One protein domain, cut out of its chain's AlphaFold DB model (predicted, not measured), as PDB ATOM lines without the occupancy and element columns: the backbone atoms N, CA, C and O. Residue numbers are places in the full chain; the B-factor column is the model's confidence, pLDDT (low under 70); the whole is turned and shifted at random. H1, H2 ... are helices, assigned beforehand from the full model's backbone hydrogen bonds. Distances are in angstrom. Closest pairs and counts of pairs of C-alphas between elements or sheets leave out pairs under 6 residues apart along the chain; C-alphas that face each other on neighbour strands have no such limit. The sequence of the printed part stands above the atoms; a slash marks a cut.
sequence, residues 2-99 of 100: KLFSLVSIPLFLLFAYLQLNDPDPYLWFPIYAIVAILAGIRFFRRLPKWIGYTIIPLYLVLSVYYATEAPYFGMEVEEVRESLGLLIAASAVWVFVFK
ATOM      1  N   LYS A   2     333.733 310.791 164.487       90.25
ATOM      2  CA  LYS A   2     333.349 312.205 164.306       90.25
ATOM      3  C   LYS A   2     333.481 313.052 165.575       90.25
ATOM      4  O   LYS A   2     334.080 314.110 165.493       90.25
ATOM      5  N   LEU A   3     333.009 312.560 166.727       95.62
ATOM      6  CA  LEU A   3     333.144 313.271 168.008       95.62
ATOM      7  C   LEU A   3     334.611 313.543 168.360       95.62
ATOM      8  O   LEU A   3     334.970 314.677 168.636       95.62
ATOM      9  N   PHE A   4     335.467 312.519 168.278       96.94
ATOM     10  CA  PHE A   4     336.903 312.682 168.518       96.94
ATOM     11  C   PHE A   4     337.513 313.716 167.563       96.94
ATOM     12  O   PHE A   4     338.197 314.620 168.010       96.94
ATOM     13  N   SER A   5     337.183 313.652 166.268       96.75
ATOM     14  CA  SER A   5     337.668 314.629 165.278       96.75
ATOM     15  C   SER A   5     337.186 316.048 165.598       96.75
ATOM     16  O   SER A   5     337.973 316.983 165.547       96.75
ATOM     17  N   LEU A   6     335.915 316.200 165.983       97.44
ATOM     18  CA  LEU A   6     335.311 317.481 166.345       97.44
ATOM     19  C   LEU A   6     335.996 318.121 167.556       97.44
ATOM     20  O   LEU A   6     336.217 319.324 167.545       97.44
ATOM     21  N   VAL A   7     336.348 317.328 168.572       98.19
ATOM     22  CA  VAL A   7     337.075 317.806 169.760       98.19
ATOM     23  C   VAL A   7     338.543 318.086 169.436       98.19
ATOM     24  O   VAL A   7     339.107 319.066 169.914       98.19
ATOM     25  N   SER A   8     339.170 317.260 168.597       98.31
ATOM     26  CA  SER A   8     340.575 317.430 168.231       98.31
ATOM     27  C   SER A   8     340.850 318.702 167.429       98.31
ATOM     28  O   SER A   8     341.928 319.258 167.582       98.31
ATOM     29  N   ILE A   9     339.917 319.181 166.601       98.56
ATOM     30  CA  ILE A   9     340.121 320.403 165.802       98.56
ATOM     31  C   ILE A   9     340.462 321.617 166.688       98.56
ATOM     32  O   ILE A   9     341.570 322.131 166.554       98.56
ATOM     33  N   PRO A  10     339.586 322.079 167.605       98.44
ATOM     34  CA  PRO A  10     339.896 323.235 168.443       98.44
ATOM     35  C   PRO A  10     341.068 322.961 169.388       98.44
ATOM     36  O   PRO A  10     341.831 323.876 169.675       98.44
ATOM     37  N   LEU A  11     341.256 321.713 169.831       98.56
ATOM     38  CA  LEU A  11     342.357 321.351 170.721       98.56
ATOM     39  C   LEU A  11     343.728 321.499 170.044       98.56
ATOM     40  O   LEU A  11     344.615 322.148 170.584       98.56
ATOM     41  N   PHE A  12     343.901 320.940 168.845       98.56
ATOM     42  CA  PHE A  12     345.167 321.036 168.113       98.56
ATOM     43  C   PHE A  12     345.396 322.427 167.513       98.56
ATOM     44  O   PHE A  12     346.545 322.839 167.388       98.56
ATOM     45  N   LEU A  13     344.334 323.178 167.201       98.75
ATOM     46  CA  LEU A  13     344.465 324.603 166.879       98.75
ATOM     47  C   LEU A  13     344.944 325.412 168.087       98.75
ATOM     48  O   LEU A  13     345.794 326.281 167.924       98.75
ATOM     49  N   LEU A  14     344.443 325.110 169.290       98.56
ATOM     50  CA  LEU A  14     344.934 325.731 170.518       98.56
ATOM     51  C   LEU A  14     346.410 325.393 170.750       98.56
ATOM     52  O   LEU A  14     347.187 326.297 171.028       98.56
ATOM     53  N   PHE A  15     346.819 324.131 170.581       98.19
ATOM     54  CA  PHE A  15     348.231 323.743 170.692       98.19
ATOM     55  C   PHE A  15     349.103 324.482 169.676       98.19
ATOM     56  O   PHE A  15     350.085 325.096 170.067       98.19
ATOM     57  N   ALA A  16     348.697 324.515 168.401       98.31
ATOM     58  CA  ALA A  16     349.411 325.265 167.369       98.31
ATOM     59  C   ALA A  16     349.528 326.757 167.721       98.31
ATOM     60  O   ALA A  16     350.592 327.342 167.565       98.31
ATOM     61  N   TYR A  17     348.454 327.369 168.225       98.31
ATOM     62  CA  TYR A  17     348.459 328.772 168.630       98.31
ATOM     63  C   TYR A  17     349.411 329.046 169.800       98.31
ATOM     64  O   TYR A  17     350.178 330.003 169.743       98.31
ATOM     65  N   LEU A  18     349.390 328.210 170.845       96.69
ATOM     66  CA  LEU A  18     350.279 328.366 172.003       96.69
ATOM     67  C   LEU A  18     351.754 328.275 171.607       96.69
ATOM     68  O   LEU A  18     352.577 329.002 172.155       96.69
ATOM     69  N   GLN A  19     352.046 327.459 170.603       96.88
ATOM     70  CA  GLN A  19     353.379 327.230 170.077       96.88
ATOM     71  C   GLN A  19     354.009 328.433 169.370       96.88
ATOM     72  O   GLN A  19     355.214 328.463 169.146       96.88
ATOM     73  N   LEU A  20     353.217 329.453 169.030       96.75
ATOM     74  CA  LEU A  20     353.751 330.716 168.517       96.75
ATOM     75  C   LEU A  20     354.610 331.460 169.556       96.75
ATOM     76  O   LEU A  20     355.302 332.402 169.183       96.75
ATOM     77  N   ASN A  21     354.548 331.059 170.831       96.06
ATOM     78  CA  ASN A  21     355.370 331.614 171.906       96.06
ATOM     79  C   ASN A  21     356.699 330.868 172.116       96.06
ATOM     80  O   ASN A  21     357.527 331.367 172.876       96.06
ATOM     81  N   ASP A  22     356.894 329.707 171.486       93.94
ATOM     82  CA  ASP A  22     358.121 328.920 171.653       93.94
ATOM     83  C   ASP A  22     359.268 329.509 170.800       93.94
ATOM     84  O   ASP A  22     359.003 330.274 169.864       93.94
ATOM     85  N   PRO A  23     360.546 329.212 171.115       92.88
ATOM     86  CA  PRO A  23     361.704 329.773 170.408       92.88
ATOM     87  C   PRO A  23     361.773 329.417 168.912       92.88
ATOM     88  O   PRO A  23     362.321 330.181 168.113       92.88
ATOM     89  N   ASP A  24     361.208 328.277 168.514       94.38
ATOM     90  CA  ASP A  24     361.229 327.703 167.165       94.38
ATOM     91  C   ASP A  24     359.806 327.424 166.618       94.38
ATOM     92  O   ASP A  24     359.467 326.320 166.168       94.38
ATOM     93  N   PRO A  25     358.945 328.456 166.534       95.44
ATOM     94  CA  PRO A  25     357.526 328.293 166.215       95.44
ATOM     95  C   PRO A  25     357.308 327.737 164.802       95.44
ATOM     96  O   PRO A  25     356.299 327.088 164.527       95.44
ATOM     97  N   TYR A  26     358.266 327.952 163.894       96.31
ATOM     98  CA  TYR A  26     358.222 327.461 162.517       96.31
ATOM     99  C   TYR A  26     358.238 325.936 162.408       96.31
ATOM    100  O   TYR A  26     357.759 325.412 161.405       96.31
ATOM    101  N   LEU A  27     358.773 325.226 163.403       95.94
ATOM    102  CA  LEU A  27     358.756 323.766 163.431       95.94
ATOM    103  C   LEU A  27     357.444 323.259 164.027       95.94
ATOM    104  O   LEU A  27     356.733 322.443 163.435       95.94
ATOM    105  N   TRP A  28     357.099 323.785 165.194       97.44
ATOM    106  CA  TRP A  28     356.056 323.201 166.013       97.44
ATOM    107  C   TRP A  28     354.640 323.662 165.663       97.44
ATOM    108  O   TRP A  28     353.703 322.860 165.738       97.44
ATOM    109  N   PHE A  29     354.454 324.911 165.217       98.19
ATOM    110  CA  PHE A  29     353.148 325.368 164.735       98.19
ATOM    111  C   PHE A  29     352.636 324.464 163.596       98.19
ATOM    112  O   PHE A  29     351.510 323.962 163.707       98.19
ATOM    113  N   PRO A  30     353.424 324.163 162.538       98.31
ATOM    114  CA  PRO A  30     352.992 323.239 161.491       98.31
ATOM    115  C   PRO A  30     352.685 321.830 161.993       98.31
ATOM    116  O   PRO A  30     351.711 321.237 161.530       98.31
ATOM    117  N   ILE A  31     353.460 321.298 162.946       98.19
ATOM    118  CA  ILE A  31     353.253 319.948 163.496       98.19
ATOM    119  C   ILE A  31     351.836 319.803 164.062       98.19
ATOM    120  O   ILE A  31     351.113 318.864 163.704       98.19
ATOM    121  N   TYR A  32     351.401 320.754 164.890       98.50
ATOM    122  CA  TYR A  32     350.061 320.730 165.476       98.50
ATOM    123  C   TYR A  32     348.973 321.143 164.474       98.50
ATOM    124  O   TYR A  32     347.903 320.523 164.438       98.50
ATOM    125  N   ALA A  33     349.243 322.118 163.600       98.56
ATOM    126  CA  ALA A  33     348.299 322.555 162.570       98.56
ATOM    127  C   ALA A  33     347.957 321.429 161.578       98.56
ATOM    128  O   ALA A  33     346.787 321.242 161.234       98.56
ATOM    129  N   ILE A  34     348.943 320.620 161.168       98.62
ATOM    130  CA  ILE A  34     348.726 319.433 160.329       98.62
ATOM    131  C   ILE A  34     347.742 318.477 161.009       98.62
ATOM    132  O   ILE A  34     346.810 317.995 160.362       98.62
ATOM    133  N   VAL A  35     347.885 318.229 162.312       98.62
ATOM    134  CA  VAL A  35     346.976 317.330 163.039       98.62
ATOM    135  C   VAL A  35     345.550 317.891 163.083       98.62
ATOM    136  O   VAL A  35     344.597 317.141 162.853       98.62
ATOM    137  N   ALA A  36     345.387 319.203 163.283       98.69
ATOM    138  CA  ALA A  36     344.080 319.862 163.224       98.69
ATOM    139  C   ALA A  36     343.431 319.744 161.831       98.69
ATOM    140  O   ALA A  36     342.243 319.424 161.720       98.69
ATOM    141  N   ILE A  37     344.209 319.929 160.759       98.69
ATOM    142  CA  ILE A  37     343.744 319.757 159.374       98.69
ATOM    143  C   ILE A  37     343.297 318.312 159.132       98.69
ATOM    144  O   ILE A  37     342.221 318.080 158.576       98.69
ATOM    145  N   LEU A  38     344.081 317.326 159.577       98.44
ATOM    146  CA  LEU A  38     343.731 315.910 159.450       98.44
ATOM    147  C   LEU A  38     342.453 315.565 160.225       98.44
ATOM    148  O   LEU A  38     341.617 314.821 159.706       98.44
ATOM    149  N   ALA A  39     342.257 316.138 161.414       98.38
ATOM    150  CA  ALA A  39     341.013 316.013 162.170       98.38
ATOM    151  C   ALA A  39     339.821 316.610 161.397       98.38
ATOM    152  O   ALA A  39     338.784 315.956 161.255       98.38
ATOM    153  N   GLY A  40     339.989 317.802 160.816       98.31
ATOM    154  CA  GLY A  40     338.996 318.448 159.954       98.31
ATOM    155  C   GLY A  40     338.611 317.586 158.753       98.31
ATOM    156  O   GLY A  40     337.434 317.311 158.531       98.31
ATOM    157  N   ILE A  41     339.594 317.060 158.018       98.19
ATOM    158  CA  ILE A  41     339.338 316.147 156.897       98.19
ATOM    159  C   ILE A  41     338.626 314.882 157.390       98.19
ATOM    160  O   ILE A  41     337.651 314.458 156.763       98.19
ATOM    161  N   ARG A  42     339.069 314.303 158.521       97.25
ATOM    162  CA  ARG A  42     338.481 313.083 159.091       97.25
ATOM    163  C   ARG A  42     337.016 313.257 159.494       97.25
ATOM    164  O   ARG A  42     336.245 312.293 159.445       97.25
ATOM    165  N   PHE A  43     336.620 314.464 159.885       97.12
ATOM    166  CA  PHE A  43     335.238 314.772 160.233       97.12
ATOM    167  C   PHE A  43     334.284 314.570 159.041       97.12
ATOM    168  O   PHE A  43     333.205 313.989 159.207       97.12
ATOM    169  N   PHE A  44     334.708 314.972 157.838       96.44
ATOM    170  CA  PHE A  44     333.904 314.875 156.615       96.44
ATOM    171  C   PHE A  44     334.097 313.557 155.856       96.44
ATOM    172  O   PHE A  44     333.139 313.029 155.293       96.44
ATOM    173  N   ARG A  45     335.316 313.001 155.829       95.44
ATOM    174  CA  ARG A  45     335.646 311.793 155.052       95.44
ATOM    175  C   ARG A  45     336.779 310.983 155.675       95.44
ATOM    176  O   ARG A  45     337.522 311.468 156.511       95.44
ATOM    177  N   ARG A  46     336.954 309.728 155.256       95.81
ATOM    178  CA  ARG A  46     338.104 308.924 155.707       95.81
ATOM    179  C   ARG A  46     339.407 309.431 155.090       95.81
ATOM    180  O   ARG A  46     339.443 309.782 153.914       95.81
ATOM    181  N   LEU A  47     340.470 309.408 155.889       97.25
ATOM    182  CA  LEU A  47     341.829 309.678 155.432       97.25
ATOM    183  C   LEU A  47     342.407 308.434 154.742       97.25
ATOM    184  O   LEU A  47     342.170 307.313 155.206       97.25
ATOM    185  N   PRO A  48     343.176 308.597 153.656       97.38
ATOM    186  CA  PRO A  48     343.914 307.492 153.066       97.38
ATOM    187  C   PRO A  48     345.019 307.003 154.017       97.38
ATOM    188  O   PRO A  48     345.668 307.789 154.706       97.38
ATOM    189  N   LYS A  49     345.257 305.685 154.036       97.31
ATOM    190  CA  LYS A  49     346.177 305.043 154.996       97.31
ATOM    191  C   LYS A  49     347.631 305.508 154.880       97.31
ATOM    192  O   LYS A  49     348.335 305.505 155.884       97.31
ATOM    193  N   TRP A  50     348.066 305.928 153.689       97.88
ATOM    194  CA  TRP A  50     349.435 306.397 153.460       97.88
ATOM    195  C   TRP A  50     349.793 307.623 154.313       97.88
ATOM    196  O   TRP A  50     350.945 307.758 154.706       97.88
ATOM    197  N   ILE A  51     348.813 308.459 154.687       97.81
ATOM    198  CA  ILE A  51     349.028 309.576 155.625       97.81
ATOM    199  C   ILE A  51     349.477 309.041 156.987       97.81
ATOM    200  O   ILE A  51     350.435 309.534 157.567       97.81
ATOM    201  N   GLY A  52     348.824 307.989 157.485       97.94
ATOM    202  CA  GLY A  52     349.233 307.345 158.732       97.94
ATOM    203  C   GLY A  52     350.624 306.721 158.621       97.94
ATOM    204  O   GLY A  52     351.445 306.911 159.507       97.94
ATOM    205  N   TYR A  53     350.916 306.039 157.511       98.12
ATOM    206  CA  TYR A  53     352.225 305.417 157.279       98.12
ATOM    207  C   TYR A  53     353.379 306.412 157.088       98.12
ATOM    208  O   TYR A  53     354.528 305.997 157.142       98.12
ATOM    209  N   THR A  54     353.095 307.698 156.874       98.19
ATOM    210  CA  THR A  54     354.116 308.743 156.692       98.19
ATOM    211  C   THR A  54     354.250 309.625 157.929       98.19
ATOM    212  O   THR A  54     355.339 309.746 158.480       98.19
ATOM    213  N   ILE A  55     353.144 310.191 158.415       98.38
ATOM    214  CA  ILE A  55     353.157 311.145 159.532       98.38
ATOM    215  C   ILE A  55     353.475 310.469 160.868       98.38
ATOM    216  O   ILE A  55     354.216 311.029 161.668       98.38
ATOM    217  N   ILE A  56     352.952 309.262 161.119       98.62
ATOM    218  CA  ILE A  56     353.166 308.591 162.410       98.62
ATOM    219  C   ILE A  56     354.649 308.252 162.608       98.62
ATOM    220  O   ILE A  56     355.186 308.661 163.633       98.62
ATOM    221  N   PRO A  57     355.352 307.578 161.669       98.69
ATOM    222  CA  PRO A  57     356.780 307.320 161.845       98.69
ATOM    223  C   PRO A  57     357.605 308.598 161.976       98.69
ATOM    224  O   PRO A  57     358.492 308.641 162.817       98.69
ATOM    225  N   LEU A  58     357.285 309.646 161.206       98.44
ATOM    226  CA  LEU A  58     357.970 310.934 161.311       98.44
ATOM    227  C   LEU A  58     357.870 311.507 162.732       98.44
ATOM    228  O   LEU A  58     358.884 311.861 163.323       98.44
ATOM    229  N   TYR A  59     356.665 311.549 163.303       98.56
ATOM    230  CA  TYR A  59     356.457 312.090 164.650       98.56
ATOM    231  C   TYR A  59     357.069 311.198 165.731       98.56
ATOM    232  O   TYR A  59     357.587 311.713 166.714       98.56
ATOM    233  N   LEU A  60     357.059 309.874 165.550       98.75
ATOM    234  CA  LEU A  60     357.713 308.951 166.480       98.75
ATOM    235  C   LEU A  60     359.238 309.096 166.456       98.75
ATOM    236  O   LEU A  60     359.853 309.111 167.516       98.75
ATOM    237  N   VAL A  61     359.851 309.235 165.278       98.69
ATOM    238  CA  VAL A  61     361.300 309.460 165.154       98.69
ATOM    239  C   VAL A  61     361.695 310.777 165.817       98.69
ATOM    240  O   VAL A  61     362.629 310.789 166.612       98.69
ATOM    241  N   LEU A  62     360.953 311.858 165.557       98.19
ATOM    242  CA  LEU A  62     361.186 313.144 166.219       98.19
ATOM    243  C   LEU A  62     360.975 313.043 167.735       98.19
ATOM    244  O   LEU A  62     361.776 313.559 168.501       98.19
ATOM    245  N   SER A  63     359.946 312.321 168.186       98.50
ATOM    246  CA  SER A  63     359.687 312.124 169.614       98.50
ATOM    247  C   SER A  63     360.853 311.428 170.315       98.50
ATOM    248  O   SER A  63     361.256 311.858 171.396       98.50
ATOM    249  N   VAL A  64     361.423 310.388 169.697       98.56
ATOM    250  CA  VAL A  64     362.618 309.720 170.227       98.56
ATOM    251  C   VAL A  64     363.819 310.659 170.213       98.56
ATOM    252  O   VAL A  64     364.534 310.704 171.204       98.56
ATOM    253  N   TYR A  65     364.017 311.427 169.137       98.31
ATOM    254  CA  TYR A  65     365.107 312.401 169.044       98.31
ATOM    255  C   TYR A  65     365.083 313.403 170.210       98.31
ATOM    256  O   TYR A  65     366.054 313.500 170.954       98.31
ATOM    257  N   TYR A  66     363.949 314.057 170.463       97.69
ATOM    258  CA  TYR A  66     363.832 314.986 171.593       97.69
ATOM    259  C   TYR A  66     363.940 314.281 172.954       97.69
ATOM    260  O   TYR A  66     364.560 314.800 173.876       97.69
ATOM    261  N   ALA A  67     363.438 313.048 173.080       97.81
ATOM    262  CA  ALA A  67     363.633 312.269 174.304       97.81
ATOM    263  C   ALA A  67     365.113 311.952 174.588       97.81
ATOM    264  O   ALA A  67     365.473 311.798 175.752       97.81
ATOM    265  N   THR A  68     365.958 311.830 173.556       97.81
ATOM    266  CA  THR A  68     367.401 311.589 173.721       97.81
ATOM    267  C   THR A  68     368.207 312.851 173.995       97.81
ATOM    268  O   THR A  68     369.256 312.753 174.624       97.81
ATOM    269  N   GLU A  69     367.725 314.014 173.556       97.50
ATOM    270  CA  GLU A  69     368.349 315.310 173.855       97.50
ATOM    271  C   GLU A  69     367.997 315.809 175.267       97.50
ATOM    272  O   GLU A  69     368.749 316.581 175.860       97.50
ATOM    273  N   ALA A  70     366.889 315.330 175.843       97.25
ATOM    274  CA  ALA A  70     366.476 315.699 177.189       97.25
ATOM    275  C   ALA A  70     367.540 315.306 178.244       97.25
ATOM    276  O   ALA A  70     367.851 314.118 178.394       97.25
ATOM    277  N   PRO A  71     368.058 316.255 179.052       96.81
ATOM    278  CA  PRO A  71     369.091 315.966 180.052       96.81
ATOM    279  C   PRO A  71     368.594 315.044 181.172       96.81
ATOM    280  O   PRO A  71     369.367 314.297 181.773       96.81
ATOM    281  N   TYR A  72     367.300 315.116 181.473       96.56
ATOM    282  CA  TYR A  72     366.589 314.241 182.392       96.56
ATOM    283  C   TYR A  72     365.085 314.313 182.101       96.56
ATOM    284  O   TYR A  72     364.611 315.195 181.387       96.56
ATOM    285  N   PHE A  73     364.312 313.388 182.669       96.81
ATOM    286  CA  PHE A  73     362.863 313.383 182.499       96.81
ATOM    287  C   PHE A  73     362.181 314.324 183.506       96.81
ATOM    288  O   PHE A  73     362.042 313.976 184.679       96.81
ATOM    289  N   GLY A  74     361.738 315.496 183.044       96.94
ATOM    290  CA  GLY A  74     360.976 316.483 183.818       96.94
ATOM    291  C   GLY A  74     360.059 317.308 182.912       96.94
ATOM    292  O   GLY A  74     360.396 317.561 181.764       96.94
ATOM    293  N   MET A  75     358.880 317.716 183.391       95.56
ATOM    294  CA  MET A  75     357.920 318.494 182.577       95.56
ATOM    295  C   MET A  75     358.339 319.955 182.385       95.56
ATOM    296  O   MET A  75     357.789 320.647 181.533       95.56
ATOM    297  N   GLU A  76     359.281 320.429 183.190       96.12
ATOM    298  CA  GLU A  76     359.962 321.708 183.039       96.12
ATOM    299  C   GLU A  76     360.990 321.703 181.898       96.12
ATOM    300  O   GLU A  76     361.390 322.770 181.444       96.12
ATOM    301  N   VAL A  77     361.394 320.514 181.438       97.00
ATOM    302  CA  VAL A  77     362.332 320.324 180.330       97.00
ATOM    303  C   VAL A  77     361.562 320.424 179.013       97.00
ATOM    304  O   VAL A  77     360.555 319.738 178.808       97.00
ATOM    305  N   GLU A  78     362.018 321.304 178.126       95.69
ATOM    306  CA  GLU A  78     361.350 321.613 176.859       95.69
ATOM    307  C   GLU A  78     361.281 320.380 175.954       95.69
ATOM    308  O   GLU A  78     360.194 319.981 175.537       95.69
ATOM    309  N   GLU A  79     362.395 319.669 175.814       97.31
ATOM    310  CA  GLU A  79     362.535 318.487 174.967       97.31
ATOM    311  C   GLU A  79     361.617 317.338 175.423       97.31
ATOM    312  O   GLU A  79     361.094 316.558 174.620       97.31
ATOM    313  N   VAL A  80     361.346 317.243 176.731       98.19
ATOM    314  CA  VAL A  80     360.393 316.266 177.275       98.19
ATOM    315  C   VAL A  80     358.967 316.633 176.873       98.19
ATOM    316  O   VAL A  80     358.214 315.765 176.423       98.19
ATOM    317  N   ARG A  81     358.578 317.910 176.991       97.12
ATOM    318  CA  ARG A  81     357.249 318.385 176.562       97.12
ATOM    319  C   ARG A  81     357.042 318.175 175.065       97.12
ATOM    320  O   ARG A  81     355.982 317.702 174.656       97.12
ATOM    321  N   GLU A  82     358.055 318.483 174.273       97.38
ATOM    322  CA  GLU A  82     358.096 318.311 172.823       97.38
ATOM    323  C   GLU A  82     357.963 316.841 172.412       97.38
ATOM    324  O   GLU A  82     357.093 316.478 171.609       97.38
ATOM    325  N   SER A  83     358.750 315.961 173.039       98.31
ATOM    326  CA  SER A  83     358.674 314.517 172.825       98.31
ATOM    327  C   SER A  83     357.279 313.963 173.130       98.31
ATOM    328  O   SER A  83     356.704 313.238 172.310       98.31
ATOM    329  N   LEU A  84     356.694 314.332 174.274       98.31
ATOM    330  CA  LEU A  84     355.352 313.897 174.670       98.31
ATOM    331  C   LEU A  84     354.263 314.489 173.765       98.31
ATOM    332  O   LEU A  84     353.312 313.788 173.404       98.31
ATOM    333  N   GLY A  85     354.409 315.748 173.348       98.12
ATOM    334  CA  GLY A  85     353.519 316.408 172.395       98.12
ATOM    335  C   GLY A  85     353.454 315.667 171.058       98.12
ATOM    336  O   GLY A  85     352.364 315.407 170.537       98.12
ATOM    337  N   LEU A  86     354.603 315.215 170.552       98.62
ATOM    338  CA  LEU A  86     354.697 314.392 169.344       98.62
ATOM    339  C   LEU A  86     354.035 313.019 169.506       98.62
ATOM    340  O   LEU A  86     353.354 312.565 168.582       98.62
ATOM    341  N   LEU A  87     354.148 312.372 170.673       98.69
ATOM    342  CA  LEU A  87     353.438 311.111 170.948       98.69
ATOM    343  C   LEU A  87     351.918 311.297 170.950       98.69
ATOM    344  O   LEU A  87     351.186 310.467 170.393       98.69
ATOM    345  N   ILE A  88     351.428 312.394 171.537       98.56
ATOM    346  CA  ILE A  88     350.004 312.757 171.518       98.56
ATOM    347  C   ILE A  88     349.546 312.978 170.072       98.56
ATOM    348  O   ILE A  88     348.522 312.431 169.648       98.56
ATOM    349  N   ALA A  89     350.323 313.729 169.291       98.69
ATOM    350  CA  ALA A  89     350.027 314.022 167.898       98.69
ATOM    351  C   ALA A  89     350.011 312.747 167.030       98.69
ATOM    352  O   ALA A  89     349.049 312.509 166.294       98.69
ATOM    353  N   ALA A  90     351.009 311.869 167.170       98.69
ATOM    354  CA  ALA A  90     351.086 310.587 166.468       98.69
ATOM    355  C   ALA A  90     349.892 309.676 166.805       98.69
ATOM    356  O   ALA A  90     349.273 309.079 165.917       98.69
ATOM    357  N   SER A  91     349.515 309.620 168.085       98.50
ATOM    358  CA  SER A  91     348.362 308.851 168.560       98.50
ATOM    359  C   SER A  91     347.051 309.373 167.970       98.50
ATOM    360  O   SER A  91     346.225 308.588 167.495       98.50
ATOM    361  N   ALA A  92     346.870 310.696 167.923       98.38
ATOM    362  CA  ALA A  92     345.704 311.312 167.298       98.38
ATOM    363  C   ALA A  92     345.615 310.963 165.803       98.38
ATOM    364  O   ALA A  92     344.561 310.527 165.333       98.38
ATOM    365  N   VAL A  93     346.729 311.055 165.067       98.50
ATOM    366  CA  VAL A  93     346.790 310.677 163.644       98.50
ATOM    367  C   VAL A  93     346.451 309.200 163.441       98.50
ATOM    368  O   VAL A  93     345.657 308.872 162.554       98.50
ATOM    369  N   TRP A  94     346.964 308.299 164.283       98.44
ATOM    370  CA  TRP A  94     346.604 306.879 164.229       98.44
ATOM    371  C   TRP A  94     345.095 306.667 164.376       98.44
ATOM    372  O   TRP A  94     344.473 305.942 163.591       98.44
ATOM    373  N   VAL A  95     344.493 307.357 165.343       97.88
ATOM    374  CA  VAL A  95     343.055 307.330 165.590       97.88
ATOM    375  C   VAL A  95     342.274 307.886 164.384       97.88
ATOM    376  O   VAL A  95     341.289 307.276 163.957       97.88
ATOM    377  N   PHE A  96     342.718 308.981 163.759       97.88
ATOM    378  CA  PHE A  96     342.054 309.531 162.570       97.88
ATOM    379  C   PHE A  96     342.162 308.633 161.340       97.88
ATOM    380  O   PHE A  96     341.234 308.602 160.529       97.88
ATOM    381  N   VAL A  97     343.266 307.909 161.163       97.62
ATOM    382  CA  VAL A  97     343.520 307.132 159.943       97.62
ATOM    383  C   VAL A  97     342.976 305.706 160.051       97.62
ATOM    384  O   VAL A  97     342.282 305.243 159.143       97.62
ATOM    385  N   PHE A  98     343.240 305.003 161.155       96.81
ATOM    386  CA  PHE A  98     343.037 303.552 161.231       96.81
ATOM    387  C   PHE A  98     341.778 303.117 161.984       96.81
ATOM    388  O   PHE A  98     341.290 302.006 161.754       96.81
ATOM    389  N   LYS A  99     341.201 303.964 162.844       93.69
ATOM    390  CA  LYS A  99     339.937 303.636 163.523       93.69
ATOM    391  C   LYS A  99     338.730 303.907 162.618       93.69
ATOM    392  O   LYS A  99     338.739 304.815 161.780       93.69
TER     393      LYS A  99
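Overview. This is residues 2 to 99 of the 100 residues of an uncharacterized protein of Leptospira bouyouniensis (UniProt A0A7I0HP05). Two helical hairpins, H1 with H2 and H3 with H4, lie side by side, their four helices along the longest axis, and residues 89 to 97 of H4 pack on H2. The printed part has 98 residues with four named helices, H1 to H4 in order, and no named strand: all helix. It is compact, with a radius of gyration of the C-alphas of 13.4 A, and spans 41 by 25 by 21 A.

Arrangement. Start at H1, residues 2 to 21, which forms a hairpin with H2, residues 25 to 44; their closest C-alphas, Ala 16 and Phe 29, are 4.6 A apart. Next, H3, residues 49 to 69, forms a hairpin with H4, residues 78 to 98; the closest C-alphas, Ser 63 and Ser 83, are 4.1 A apart. H4 touches H2 with residues 89 to 97 alone, at a shallow tilt of 20 degrees, the same way; look at C-alphas 42 and 96, the closest, 6.1 A apart. H1, H2 and H4 form a bundle, helices side by side. H1 and H3 are apart. Every O i to N i+4 pair is within hydrogen-bond range in H4, against 13 of 16 in H1, 12 of 16 in H2 and 16 of 17 in H3.

Along the chain. Find C-alpha 2 at (333.349, 312.205, 164.306); H1 runs 30.3 A from there. H2 measures 28.8 A, H3 30.9 A, and H4 30.1 A, ending at C-alpha 98, (343.037, 303.552, 161.231).

Size, cuts and confidence. The C-alphas farthest apart, Phe 44 and Pro 71, are 42.3 A apart. The printed part has no cut, no link is long, and no printed residue is under 70 in pLDDT.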